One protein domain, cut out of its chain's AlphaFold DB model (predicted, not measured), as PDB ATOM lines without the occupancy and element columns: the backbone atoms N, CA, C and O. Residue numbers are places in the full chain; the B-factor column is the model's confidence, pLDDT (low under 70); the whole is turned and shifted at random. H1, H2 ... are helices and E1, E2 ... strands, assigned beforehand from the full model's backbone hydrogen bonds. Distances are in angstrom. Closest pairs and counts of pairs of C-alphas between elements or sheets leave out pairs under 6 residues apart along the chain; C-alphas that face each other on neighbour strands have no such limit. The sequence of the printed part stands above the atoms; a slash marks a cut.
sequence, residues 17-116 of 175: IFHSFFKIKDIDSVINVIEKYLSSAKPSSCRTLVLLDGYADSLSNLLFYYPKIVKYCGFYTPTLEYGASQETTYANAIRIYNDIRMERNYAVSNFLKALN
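Overview. This is residues 17 to 116 of the 175 residues of an uncharacterized protein of Ruminococcus gnavus (UniProt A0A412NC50). Two long helices, H1 and H4, pack side by side and run opposite ways, and the small strand hairpin E1 and E2 sits at the end of the pair where H1 ends and H4 begins. The shorter H2 packs on H1 near that same end, H3 follows it, and a long link without a named element, residues 71 to 85, leads to H4. The printed part has 100 residues, with four named helices and two named strands in the order H1 E1 E2 H2 H3 H4; the sheet, E1 - E2, is antiparallel, and the class is mostly helix. It is only just compact, close to loose, with a radius of gyration of the C-alphas of 14.9 A, and the outline is only just a rod, spanning 51 by 25 by 24 A.

Arrangement. E1, residues 41 to 43, and E2, residues 49 to 51, form an antiparallel hairpin at 154 degrees. N 42 and O 50 are 2.9 A apart and N 50 and O 42 are 2.8 A apart, both within hydrogen-bond range. H4, residues 86 to 114, is near E1, with 6 pairs of C-alphas within 10 A. The closest C-alphas of E2 and H4, those of Leu 49 and Glu 87, are 6.3 A apart. H1, residues 17 to 39, touches H4 at a shallow tilt of 20 degrees, opposite ways; their closest C-alphas, those of Ser 20 and Phe 111, are 5.3 A apart. H2, residues 55 to 64, touches H1, which meets it with residues 33 to 37 alone; the closest C-alphas, those of Tyr 37 and Ser 58, are 4.8 A apart. These two run opposite ways at a shallow tilt of 34 degrees, only just short of steep. H3, residues 66 to 70, is close to H1 but not clearly touching, the C-alphas of Val 30 and Ile 69 being closest at 6.3 A. H2 and H3 meet only through their link. In H1, H2, H3 and H4 every O i to N i+4 pair is within hydrogen-bond range.

Along the chain. H4 has 29 residues and measures 40.8 A from C-alpha 86 at (138.861, 152.308, 111.253) to C-alpha 114 at (166.899, 181.880, 110.979). H1 has 23 residues and measures 32.6 A, from C-alpha 17 at (169.662, 177.261, 108.603). H2 measures 14.1 A, and H3 has five residues. E1 and E2 have three residues each.

Size, cuts and confidence. The C-alphas farthest apart, those of Cys 46 and Asn 116, are 51.2 A apart. The first and last printed C-alphas, of Ile 17 and Asn 116, are 9.8 A apart. The printed part has no cut. The link from H3 to H4 is long, with 15 residues. The mean pLDDT of the printed part is 92.2, and residue 47 is under 70.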
ATOM      1  N   ILE A  17     170.514 177.240 109.799       88.50
ATOM      2  CA  ILE A  17     169.662 177.261 108.603       88.50
ATOM      3  C   ILE A  17     169.415 175.833 108.119       88.50
ATOM      4  O   ILE A  17     168.258 175.440 107.954       88.50
ATOM      5  N   PHE A  18     170.478 175.038 107.956       90.88
ATOM      6  CA  PHE A  18     170.356 173.646 107.522       90.88
ATOM      7  C   PHE A  18     169.519 172.815 108.491       90.88
ATOM      8  O   PHE A  18     168.619 172.105 108.056       90.88
ATOM      9  N   HIS A  19     169.750 172.936 109.797       90.19
ATOM     10  CA  HIS A  19     168.963 172.225 110.803       90.19
ATOM     11  C   HIS A  19     167.470 172.571 110.711       90.19
ATOM     12  O   HIS A  19     166.618 171.683 110.717       90.19
ATOM     13  N   SER A  20     167.147 173.858 110.557       90.44
ATOM     14  CA  SER A  20     165.763 174.322 110.407       90.44
ATOM     15  C   SER A  20     165.126 173.804 109.110       90.44
ATOM     16  O   SER A  20     163.969 173.390 109.114       90.44
ATOM     17  N   PHE A  21     165.889 173.758 108.016       93.00
ATOM     18  CA  PHE A  21     165.449 173.176 106.749       93.00
ATOM     19  C   PHE A  21     165.192 171.665 106.859       93.00
ATOM     20  O   PHE A  21     164.145 171.183 106.425       93.00
ATOM     21  N   PHE A  22     166.103 170.913 107.484       94.06
ATOM     22  CA  PHE A  22     165.926 169.477 107.704       94.06
ATOM     23  C   PHE A  22     164.723 169.179 108.600       94.06
ATOM     24  O   PHE A  22     164.000 168.226 108.322       94.06
ATOM     25  N   LYS A  23     164.445 170.014 109.611       94.62
ATOM     26  CA  LYS A  23     163.220 169.897 110.418       94.62
ATOM     27  C   LYS A  23     161.961 170.006 109.549       94.62
ATOM     28  O   LYS A  23     161.054 169.197 109.708       94.62
ATOM     29  N   ILE A  24     161.913 170.959 108.612       96.25
ATOM     30  CA  ILE A  24     160.780 171.093 107.676       96.25
ATOM     31  C   ILE A  24     160.640 169.830 106.823       96.25
ATOM     32  O   ILE A  24     159.539 169.307 106.699       96.25
ATOM     33  N   LYS A  25     161.747 169.307 106.283       96.38
ATOM     34  CA  LYS A  25     161.730 168.082 105.469       96.38
ATOM     35  C   LYS A  25     161.263 166.853 106.241       96.38
ATOM     36  O   LYS A  25     160.533 166.035 105.686       96.38
ATOM     37  N   ASP A  26     161.657 166.728 107.503       95.69
ATOM     38  CA  ASP A  26     161.204 165.636 108.363       95.69
ATOM     39  C   ASP A  26     159.688 165.737 108.612       95.69
ATOM     40  O   ASP A  26     158.971 164.758 108.417       95.69
ATOM     41  N   ILE A  27     159.170 166.937 108.912       96.81
ATOM     42  CA  ILE A  27     157.724 167.181 109.063       96.81
ATOM     43  C   ILE A  27     156.964 166.910 107.751       96.81
ATOM     44  O   ILE A  27     155.925 166.254 107.780       96.81
ATOM     45  N   ASP A  28     157.486 167.355 106.602       97.25
ATOM     46  CA  ASP A  28     156.903 167.075 105.280       97.25
ATOM     47  C   ASP A  28     156.786 165.561 105.033       97.25
ATOM     48  O   ASP A  28     155.777 165.087 104.515       97.25
ATOM     49  N   SER A  29     157.797 164.780 105.436       96.62
ATOM     50  CA  SER A  29     157.762 163.320 105.294       96.62
ATOM     51  C   SER A  29     156.635 162.687 106.112       96.62
ATOM     52  O   SER A  29     155.943 161.796 105.621       96.62
ATOM     53  N   VAL A  30     156.406 163.191 107.328       97.12
ATOM     54  CA  VAL A  30     155.321 162.737 108.199       97.12
ATOM     55  C   VAL A  30     153.958 163.102 107.609       97.12
ATOM     56  O   VAL A  30     153.067 162.256 107.552       97.12
ATOM     57  N   ILE A  31     153.812 164.334 107.117       97.56
ATOM     58  CA  ILE A  31     152.603 164.806 106.435       97.56
ATOM     59  C   ILE A  31     152.247 163.890 105.264       97.56
ATOM     60  O   ILE A  31     151.114 163.427 105.195       97.56
ATOM     61  N   ASN A  32     153.216 163.549 104.411       97.75
ATOM     62  CA  ASN A  32     152.983 162.684 103.253       97.75
ATOM     63  C   ASN A  32     152.454 161.295 103.647       97.75
ATOM     64  O   ASN A  32     151.584 160.749 102.970       97.75
ATOM     65  N   VAL A  33     152.964 160.711 104.738       97.62
ATOM     66  CA  VAL A  33     152.480 159.414 105.242       97.62
ATOM     67  C   VAL A  33     151.024 159.520 105.699       97.62
ATOM     68  O   VAL A  33     150.208 158.661 105.360       97.62
ATOM     69  N   ILE A  34     150.682 160.589 106.421       97.38
ATOM     70  CA  ILE A  34     149.317 160.812 106.905       97.38
ATOM     71  C   ILE A  34     148.364 161.101 105.740       97.38
ATOM     72  O   ILE A  34     147.285 160.522 105.691       97.38
ATOM     73  N   GLU A  35     148.761 161.925 104.769       97.38
ATOM     74  CA  GLU A  35     147.959 162.215 103.572       97.38
ATOM     75  C   GLU A  35     147.703 160.961 102.742       97.38
ATOM     76  O   GLU A  35     146.571 160.727 102.320       97.38
ATOM     77  N   LYS A  36     148.721 160.108 102.568       97.12
ATOM     78  CA  LYS A  36     148.559 158.825 101.881       97.12
ATOM     79  C   LYS A  36     147.511 157.962 102.582       97.12
ATOM     80  O   LYS A  36     146.595 157.476 101.922       97.12
ATOM     81  N   TYR A  37     147.576 157.844 103.908       97.25
ATOM     82  CA  TYR A  37     146.546 157.147 104.677       97.25
ATOM     83  C   TYR A  37     145.159 157.790 104.529       97.25
ATOM     84  O   TYR A  37     144.200 157.096 104.195       97.25
ATOM     85  N   LEU A  38     145.040 159.109 104.695       96.12
ATOM     86  CA  LEU A  38     143.760 159.816 104.588       96.12
ATOM     87  C   LEU A  38     143.148 159.733 103.183       96.12
ATOM     88  O   LEU A  38     141.928 159.745 103.058       96.12
ATOM     89  N   SER A  39     143.974 159.607 102.140       95.62
ATOM     90  CA  SER A  39     143.532 159.386 100.757       95.62
ATOM     91  C   SER A  39     143.108 157.943 100.467       95.62
ATOM     92  O   SER A  39     142.353 157.712  99.526       95.62
ATOM     93  N   SER A  40     143.553 156.981 101.284       95.50
ATOM     94  CA  SER A  40     143.235 155.554 101.137       95.50
ATOM     95  C   SER A  40     141.860 155.168 101.696       95.50
ATOM     96  O   SER A  40     141.454 154.012 101.614       95.50
ATOM     97  N   ALA A  41     141.123 156.128 102.258       93.69
ATOM     98  CA  ALA A  41     139.755 155.929 102.709       93.69
ATOM     99  C   ALA A  41     138.918 157.200 102.547       93.69
ATOM    100  O   ALA A  41     139.434 158.316 102.586       93.69
ATOM    101  N   LYS A  42     137.606 157.035 102.375       90.62
ATOM    102  CA  LYS A  42     136.658 158.146 102.237       90.62
ATOM    103  C   LYS A  42     135.503 157.998 103.224       90.62
ATOM    104  O   LYS A  42     134.965 156.899 103.352       90.62
ATOM    105  N   PRO A  43     135.078 159.078 103.895       85.44
ATOM    106  CA  PRO A  43     133.886 159.035 104.727       85.44
ATOM    107  C   PRO A  43     132.633 158.842 103.859       85.44
ATOM    108  O   PRO A  43     132.469 159.504 102.833       85.44
ATOM    109  N   SER A  44     131.745 157.940 104.277       83.81
ATOM    110  CA  SER A  44     130.422 157.743 103.681       83.81
ATOM    111  C   SER A  44     129.359 158.585 104.399       83.81
ATOM    112  O   SER A  44     129.531 159.014 105.544       83.81
ATOM    113  N   SER A  45     128.208 158.775 103.752       72.94
ATOM    114  CA  SER A  45     127.037 159.462 104.317       72.94
ATOM    115  C   SER A  45     126.476 158.804 105.587       72.94
ATOM    116  O   SER A  45     125.803 159.472 106.366       72.94
ATOM    117  N   CYS A  46     126.783 157.527 105.842       71.38
ATOM    118  CA  CYS A  46     126.295 156.770 107.001       71.38
ATOM    119  C   CYS A  46     127.306 156.689 108.160       71.38
ATOM    120  O   CYS A  46     127.195 155.799 108.999       71.38
ATOM    121  N   ARG A  47     128.299 157.594 108.221       69.88
ATOM    122  CA  ARG A  47     129.412 157.576 109.202       69.88
ATOM    123  C   ARG A  47     130.300 156.326 109.141       69.88
ATOM    124  O   ARG A  47     131.075 156.096 110.063       69.88
ATOM    125  N   THR A  48     130.215 155.549 108.066       81.75
ATOM    126  CA  THR A  48     131.120 154.424 107.811       81.75
ATOM    127  C   THR A  48     132.271 154.867 106.919       81.75
ATOM    128  O   THR A  48     132.137 155.810 106.132       81.75
ATOM    129  N   LEU A  49     133.415 154.197 107.036       88.62
ATOM    130  CA  LEU A  49     134.561 154.446 106.171       88.62
ATOM    131  C   LEU A  49     134.498 153.543 104.932       88.62
ATOM    132  O   LEU A  49     134.404 152.324 105.046       88.62
ATOM    133  N   VAL A  50     134.575 154.129 103.738       91.25
ATOM    134  CA  VAL A  50     134.801 153.376 102.498       91.25
ATOM    135  C   VAL A  50     136.303 153.236 102.309       91.25
ATOM    136  O   VAL A  50     137.000 154.234 102.107       91.25
ATOM    137  N   LEU A  51     136.798 152.005 102.387       93.19
ATOM    138  CA  LEU A  51     138.209 151.691 102.184       93.19
ATOM    139  C   LEU A  51     138.509 151.629 100.688       93.19
ATOM    140  O   LEU A  51     137.762 151.015  99.927       93.19
ATOM    141  N   LEU A  52     139.593 152.278 100.278       93.44
ATOM    142  CA  LEU A  52     140.101 152.230  98.913       93.44
ATOM    143  C   LEU A  52     141.296 151.276  98.831       93.44
ATOM    144  O   LEU A  52     141.822 150.797  99.842       93.44
ATOM    145  N   ASP A  53     141.747 151.037  97.605       91.62
ATOM    146  CA  ASP A  53     142.931 150.230  97.344       91.62
ATOM    147  C   ASP A  53     144.153 150.778  98.096       91.62
ATOM    148  O   ASP A  53     144.406 151.985  98.145       91.62
ATOM    149  N   GLY A  54     144.919 149.874  98.710       91.25
ATOM    150  CA  GLY A  54     146.113 150.230  99.480       91.25
ATOM    151  C   GLY A  54     145.842 150.781 100.887       91.25
ATOM    152  O   GLY A  54     146.777 151.283 101.519       91.25
ATOM    153  N   TYR A  55     144.609 150.682 101.408       94.69
ATOM    154  CA  TYR A  55     144.293 151.071 102.790       94.69
ATOM    155  C   TYR A  55     145.159 150.341 103.822       94.69
ATOM    156  O   TYR A  55     145.783 150.984 104.664       94.69
ATOM    157  N   ALA A  56     145.243 149.009 103.740       93.75
ATOM    158  CA  ALA A  56     145.997 148.198 104.699       93.75
ATOM    159  C   ALA A  56     147.488 148.582 104.731       93.75
ATOM    160  O   ALA A  56     148.054 148.792 105.805       93.75
ATOM    161  N   ASP A  57     148.098 148.768 103.558       96.06
ATOM    162  CA  ASP A  57     149.495 149.195 103.442       96.06
ATOM    163  C   ASP A  57     149.702 150.615 103.973       96.06
ATOM    164  O   ASP A  57     150.702 150.907 104.633       96.06
ATOM    165  N   SER A  58     148.765 151.524 103.699       96.12
ATOM    166  CA  SER A  58     148.855 152.914 104.157       96.12
ATOM    167  C   SER A  58     148.662 153.022 105.671       96.12
ATOM    168  O   SER A  58     149.375 153.788 106.316       96.12
ATOM    169  N   LEU A  59     147.773 152.211 106.251       96.44
ATOM    170  CA  LEU A  59     147.590 152.088 107.696       96.44
ATOM    171  C   LEU A  59     148.837 151.504 108.372       96.44
ATOM    172  O   LEU A  59     149.313 152.057 109.360       96.44
ATOM    173  N   SER A  60     149.400 150.427 107.819       95.75
ATOM    174  CA  SER A  60     150.633 149.819 108.333       95.75
ATOM    175  C   SER A  60     151.790 150.823 108.338       95.75
ATOM    176  O   SER A  60     152.458 151.007 109.356       95.75
ATOM    177  N   ASN A  61     151.964 151.559 107.235       96.62
ATOM    178  CA  ASN A  61     152.974 152.611 107.135       96.62
ATOM    179  C   ASN A  61     152.738 153.746 108.137       96.62
ATOM    180  O   ASN A  61     153.697 154.212 108.753       96.62
ATOM    181  N   LEU A  62     151.487 154.181 108.322       97.19
ATOM    182  CA  LEU A  62     151.129 155.211 109.297       97.19
ATOM    183  C   LEU A  62     151.511 154.795 110.723       97.19
ATOM    184  O   LEU A  62     152.161 155.564 111.431       97.19
ATOM    185  N   LEU A  63     151.141 153.577 111.129       96.31
ATOM    186  CA  LEU A  63     151.436 153.046 112.462       96.31
ATOM    187  C   LEU A  63     152.940 152.833 112.668       96.31
ATOM    188  O   LEU A  63     153.471 153.176 113.720       96.31
ATOM    189  N   PHE A  64     153.656 152.363 111.645       95.19
ATOM    190  CA  PHE A  64     155.115 152.259 111.686       95.19
ATOM    191  C   PHE A  64     155.798 153.629 111.854       95.19
ATOM    192  O   PHE A  64     156.782 153.754 112.582       95.19
ATOM    193  N   TYR A  65     155.265 154.681 111.222       95.31
ATOM    194  CA  TYR A  65     155.779 156.049 111.348       95.31
ATOM    195  C   TYR A  65     155.406 156.737 112.670       95.31
ATOM    196  O   TYR A  65     155.902 157.835 112.939       95.31
ATOM    197  N   TYR A  66     154.576 156.114 113.510       93.88
ATOM    198  CA  TYR A  66     154.048 156.721 114.731       93.88
ATOM    199  C   TYR A  66     155.106 157.326 115.676       93.88
ATOM    200  O   TYR A  66     154.901 158.454 116.132       93.88
ATOM    201  N   PRO A  67     156.283 156.709 115.912       92.81
ATOM    202  CA  PRO A  67     157.321 157.325 116.744       92.81
ATOM    203  C   PRO A  67     157.820 158.676 116.207       92.81
ATOM    204  O   PRO A  67     158.146 159.578 116.979       92.81
ATOM    205  N   LYS A  68     157.856 158.847 114.878       93.81
ATOM    206  CA  LYS A  68     158.210 160.127 114.247       93.81
ATOM    207  C   LYS A  68     157.063 161.131 114.300       93.81
ATOM    208  O   LYS A  68     157.323 162.318 114.454       93.81
ATOM    209  N   ILE A  69     155.820 160.661 114.189       94.38
ATOM    210  CA  ILE A  69     154.606 161.478 114.327       94.38
ATOM    211  C   ILE A  69     154.584 162.136 115.712       94.38
ATOM    212  O   ILE A  69     154.534 163.360 115.806       94.38
ATOM    213  N   VAL A  70     154.735 161.338 116.775       93.25
ATOM    214  CA  VAL A  70     154.665 161.796 118.175       93.25
ATOM    215  C   VAL A  70     155.683 162.888 118.507       93.25
ATOM    216  O   VAL A  70     155.380 163.774 119.301       93.25
ATOM    217  N   LYS A  71     156.858 162.896 117.864       92.69
ATOM    218  CA  LYS A  71     157.878 163.947 118.040       92.69
ATOM    219  C   LYS A  71     157.348 165.360 117.746       92.69
ATOM    220  O   LYS A  71     157.890 166.331 118.272       92.69
ATOM    221  N   TYR A  72     156.331 165.471 116.891       92.25
ATOM    222  CA  TYR A  72     155.737 166.735 116.450       92.25
ATOM    223  C   TYR A  72     154.317 166.955 116.988       92.25
ATOM    224  O   TYR A  72     153.673 167.939 116.632       92.25
ATOM    225  N   CYS A  73     153.828 166.052 117.835       89.62
ATOM    226  CA  CYS A  73     152.509 166.144 118.444       89.62
ATOM    227  C   CYS A  73     152.548 166.934 119.757       89.62
ATOM    228  O   CYS A  73     153.546 166.945 120.477       89.62
ATOM    229  N   GLY A  74     151.434 167.594 120.073       83.31
ATOM    230  CA  GLY A  74     151.234 168.266 121.351       83.31
ATOM    231  C   GLY A  74     150.670 167.322 122.414       83.31
ATOM    232  O   GLY A  74     150.273 166.194 122.137       83.31
ATOM    233  N   PHE A  75     150.569 167.822 123.646       80.19
ATOM    234  CA  PHE A  75     150.059 167.055 124.791       80.19
ATOM    235  C   PHE A  75     148.611 166.552 124.610       80.19
ATOM    236  O   PHE A  75     148.247 165.508 125.136       80.19
ATOM    237  N   TYR A  76     147.787 167.283 123.854       82.69
ATOM    238  CA  TYR A  76     146.371 166.960 123.625       82.69
ATOM    239  C   TYR A  76     146.107 166.242 122.292       82.69
ATOM    240  O   TYR A  76     144.947 166.040 121.909       82.69
ATOM    241  N   THR A  77     147.165 165.890 121.560       86.44
ATOM    242  CA  THR A  77     147.047 165.189 120.284       86.44
ATOM    243  C   THR A  77     146.671 163.722 120.544       86.44
ATOM    244  O   THR A  77     147.273 163.085 121.408       86.44
ATOM    245  N   PRO A  78     145.666 163.166 119.841       90.44
ATOM    246  CA  PRO A  78     145.234 161.788 120.063       90.44
ATOM    247  C   PRO A  78     146.297 160.764 119.635       90.44
ATOM    248  O   PRO A  78     147.181 161.058 118.829       90.44
ATOM    249  N   THR A  79     146.183 159.542 120.155       90.38
ATOM    250  CA  THR A  79     147.077 158.418 119.849       90.38
ATOM    251  C   THR A  79     146.594 157.610 118.642       90.38
ATOM    252  O   THR A  79     145.413 157.624 118.274       90.38
ATOM    253  N   LEU A  80     147.533 156.912 118.000       93.31
ATOM    254  CA  LEU A  80     147.245 155.867 117.021       93.31
ATOM    255  C   LEU A  80     147.636 154.529 117.640       93.31
ATOM    256  O   LEU A  80     148.721 154.408 118.205       93.31
ATOM    257  N   GLU A  81     146.757 153.538 117.539       90.75
ATOM    258  CA  GLU A  81     146.906 152.255 118.225       90.75
ATOM    259  C   GLU A  81     146.594 151.098 117.278       90.75
ATOM    260  O   GLU A  81     145.716 151.188 116.416       90.75
ATOM    261  N   TYR A  82     147.310 149.987 117.449       90.19
ATOM    262  CA  TYR A  82     146.997 148.749 116.744       90.19
ATOM    263  C   TYR A  82     145.666 148.183 117.251       90.19
ATOM    264  O   TYR A  82     145.447 148.082 118.454       90.19
ATOM    265  N   GLY A  83     144.788 147.786 116.328       89.19
ATOM    266  CA  GLY A  83     143.482 147.204 116.660       89.19
ATOM    267  C   GLY A  83     142.373 148.219 116.958       89.19
ATOM    268  O   GLY A  83     141.244 147.805 117.213       89.19
ATOM    269  N   ALA A  84     142.650 149.525 116.887       91.94
ATOM    270  CA  ALA A  84     141.611 150.550 116.942       91.94
ATOM    271  C   ALA A  84     140.645 150.437 115.744       91.94
ATOM    272  O   ALA A  84     141.014 149.951 114.670       91.94
ATOM    273  N   SER A  85     139.403 150.911 115.907       92.44
ATOM    274  CA  SER A  85     138.438 150.935 114.801       92.44
ATOM    275  C   SER A  85     138.915 151.850 113.668       92.44
ATOM    276  O   SER A  85     139.671 152.809 113.878       92.44
ATOM    277  N   GLN A  86     138.463 151.562 112.448       92.31
ATOM    278  CA  GLN A  86     138.861 152.308 111.253       92.31
ATOM    279  C   GLN A  86     138.405 153.766 111.340       92.31
ATOM    280  O   GLN A  86     139.163 154.674 111.004       92.31
ATOM    281  N   GLU A  87     137.201 153.997 111.859       91.81
ATOM    282  CA  GLU A  87     136.612 155.318 112.055       91.81
ATOM    283  C   GLU A  87     137.396 156.137 113.083       91.81
ATOM    284  O   GLU A  87     137.719 157.299 112.829       91.81
ATOM    285  N   THR A  88     137.751 155.536 114.225       93.06
ATOM    286  CA  THR A  88     138.542 156.210 115.263       93.06
ATOM    287  C   THR A  88     139.945 156.520 114.760       93.06
ATOM    288  O   THR A  88     140.426 157.637 114.943       93.06
ATOM    289  N   THR A  89     140.582 155.575 114.067       94.81
ATOM    290  CA  THR A  89     141.915 155.778 113.484       94.81
ATOM    291  C   THR A  89     141.900 156.904 112.452       94.81
ATOM    292  O   THR A  89     142.761 157.781 112.486       94.81
ATOM    293  N   TYR A  90     140.881 156.948 111.590       94.81
ATOM    294  CA  TYR A  90     140.723 158.003 110.591       94.81
ATOM    295  C   TYR A  90     140.482 159.377 111.230       94.81
ATOM    296  O   TYR A  90     141.143 160.354 110.876       94.81
ATOM    297  N   ALA A  91     139.593 159.456 112.225       93.75
ATOM    298  CA  ALA A  91     139.332 160.690 112.961       93.75
ATOM    299  C   ALA A  91     140.582 161.200 113.705       93.75
ATOM    300  O   ALA A  91     140.889 162.396 113.661       93.75
ATOM    301  N   ASN A  92     141.336 160.301 114.344       95.56
ATOM    302  CA  ASN A  92     142.588 160.645 115.014       95.56
ATOM    303  C   ASN A  92     143.648 161.107 114.009       95.56
ATOM    304  O   ASN A  92     144.293 162.127 114.246       95.56
ATOM    305  N   ALA A  93     143.778 160.434 112.862       96.06
ATOM    306  CA  ALA A  93     144.704 160.824 111.802       96.06
ATOM    307  C   ALA A  93     144.414 162.234 111.258       96.06
ATOM    308  O   ALA A  93     145.354 162.995 111.047       96.06
ATOM    309  N   ILE A  94     143.143 162.632 111.107       95.44
ATOM    310  CA  ILE A  94     142.772 164.011 110.724       95.44
ATOM    311  C   ILE A  94     143.240 165.027 111.773       95.44
ATOM    312  O   ILE A  94     143.779 166.080 111.431       95.44
ATOM    313  N   ARG A  95     143.031 164.737 113.061       95.00
ATOM    314  CA  ARG A  95     143.451 165.640 114.144       95.00
ATOM    315  C   ARG A  95     144.971 165.781 114.187       95.00
ATOM    316  O   ARG A  95     145.473 166.900 114.180       95.00
ATOM    317  N   ILE A  96     145.683 164.656 114.140       96.69
ATOM    318  CA  ILE A  96     147.148 164.605 114.074       96.69
ATOM    319  C   ILE A  96     147.662 165.374 112.850       96.69
ATOM    320  O   ILE A  96     148.596 166.163 112.970       96.69
ATOM    321  N   TYR A  97     147.036 165.195 111.684       96.56
ATOM    322  CA  TYR A  97     147.385 165.917 110.460       96.56
ATOM    323  C   TYR A  97     147.332 167.435 110.654       96.56
ATOM    324  O   TYR A  97     148.278 168.142 110.304       96.56
ATOM    325  N   ASN A  98     146.248 167.941 111.245       94.88
ATOM    326  CA  ASN A  98     146.084 169.371 111.489       94.88
ATOM    327  C   ASN A  98     147.125 169.913 112.480       94.88
ATOM    328  O   ASN A  98     147.723 170.958 112.214       94.88
ATOM    329  N   ASP A  99     147.397 169.187 113.567       94.31
ATOM    330  CA  ASP A  99     148.425 169.565 114.546       94.31
ATOM    331  C   ASP A  99     149.817 169.627 113.894       94.31
ATOM    332  O   ASP A  99     150.549 170.608 114.044       94.31
ATOM    333  N   ILE A 100     150.163 168.631 113.076       95.94
ATOM    334  CA  ILE A 100     151.459 168.576 112.386       95.94
ATOM    335  C   ILE A 100     151.578 169.672 111.325       95.94
ATOM    336  O   ILE A 100     152.652 170.251 111.155       95.94
ATOM    337  N   ARG A 101     150.486 170.032 110.641       95.81
ATOM    338  CA  ARG A 101     150.479 171.196 109.740       95.81
ATOM    339  C   ARG A 101     150.725 172.503 110.481       95.81
ATOM    340  O   ARG A 101     151.420 173.371 109.951       95.81
ATOM    341  N   MET A 102     150.203 172.647 111.696       94.69
ATOM    342  CA  MET A 102     150.518 173.801 112.535       94.69
ATOM    343  C   MET A 102     151.997 173.813 112.926       94.69
ATOM    344  O   MET A 102     152.652 174.846 112.775       94.69
ATOM    345  N   GLU A 103     152.562 172.672 113.319       95.06
ATOM    346  CA  GLU A 103     153.994 172.576 113.627       95.06
ATOM    347  C   GLU A 103     154.875 172.857 112.401       95.06
ATOM    348  O   GLU A 103     155.904 173.532 112.500       95.06
ATOM    349  N   ARG A 104     154.438 172.450 111.204       96.38
ATOM    350  CA  ARG A 104     155.080 172.825 109.940       96.38
ATOM    351  C   ARG A 104     155.111 174.340 109.747       96.38
ATOM    352  O   ARG A 104     156.150 174.885 109.375       96.38
ATOM    353  N   ASN A 105     154.003 175.034 110.011       96.31
ATOM    354  CA  ASN A 105     153.938 176.494 109.903       96.31
ATOM    355  C   ASN A 105     154.920 177.168 110.872       96.31
ATOM    356  O   ASN A 105     155.629 178.101 110.484       96.31
ATOM    357  N   TYR A 106     155.030 176.661 112.105       94.69
ATOM    358  CA  TYR A 106     156.040 177.128 113.056       94.69
ATOM    359  C   TYR A 106     157.465 176.845 112.574       94.69
ATOM    360  O   TYR A 106     158.321 177.728 112.660       94.69
ATOM    361  N   ALA A 107     157.734 175.662 112.019       94.75
ATOM    362  CA  ALA A 107     159.041 175.313 111.467       94.75
ATOM    363  C   ALA A 107     159.441 176.239 110.305       94.75
ATOM    364  O   ALA A 107     160.562 176.749 110.294       94.75
ATOM    365  N   VAL A 108     158.517 176.538 109.385       94.94
ATOM    366  CA  VAL A 108     158.735 177.500 108.290       94.94
ATOM    367  C   VAL A 108     158.968 178.910 108.832       94.94
ATOM    368  O   VAL A 108     159.927 179.567 108.432       94.94
ATOM    369  N   SER A 109     158.154 179.370 109.788       92.88
ATOM    370  CA  SER A 109     158.350 180.676 110.433       92.88
ATOM    371  C   SER A 109     159.731 180.779 111.090       92.88
ATOM    372  O   SER A 109     160.433 181.780 110.934       92.88
ATOM    373  N   ASN A 110     160.161 179.727 111.786       88.56
ATOM    374  CA  ASN A 110     161.467 179.669 112.435       88.56
ATOM    375  C   ASN A 110     162.618 179.616 111.428       88.56
ATOM    376  O   ASN A 110     163.631 180.277 111.649       88.56
ATOM    377  N   PHE A 111     162.458 178.908 110.310       91.00
ATOM    378  CA  PHE A 111     163.422 178.912 109.213       91.00
ATOM    379  C   PHE A 111     163.583 180.311 108.606       91.00
ATOM    380  O   PHE A 111     164.704 180.803 108.496       91.00
ATOM    381  N   LEU A 112     162.481 181.009 108.314       89.56
ATOM    382  CA  LEU A 112     162.526 182.389 107.815       89.56
ATOM    383  C   LEU A 112     163.196 183.339 108.817       89.56
ATOM    384  O   LEU A 112     163.995 184.189 108.432       89.56
ATOM    385  N   LYS A 113     162.935 183.166 110.119       84.44
ATOM    386  CA  LYS A 113     163.636 183.915 111.176       84.44
ATOM    387  C   LYS A 113     165.128 183.575 111.235       84.44
ATOM    388  O   LYS A 113     165.928 184.461 111.518       84.44
ATOM    389  N   ALA A 114     165.506 182.321 110.986       82.62
ATOM    390  CA  ALA A 114     166.899 181.880 110.979       82.62
ATOM    391  C   ALA A 114     167.693 182.441 109.790       82.62
ATOM    392  O   ALA A 114     168.889 182.657 109.934       82.62
ATOM    393  N   LEU A 115     167.034 182.739 108.665       83.06
ATOM    394  CA  LEU A 115     167.636 183.424 107.515       83.06
ATOM    395  C   LEU A 115     167.915 184.915 107.761       83.06
ATOM    396  O   LEU A 115     168.541 185.563 106.925       83.06
ATOM    397  N   ASN A 116     167.442 185.483 108.876       80.75
ATOM    398  CA  ASN A 116     167.710 186.873 109.211       80.75
ATOM    399  C   ASN A 116     169.050 186.993 109.973       80.75
ATOM    400  O   ASN A 116     169.113 186.627 111.154       80.75
TER     401      ASN A 116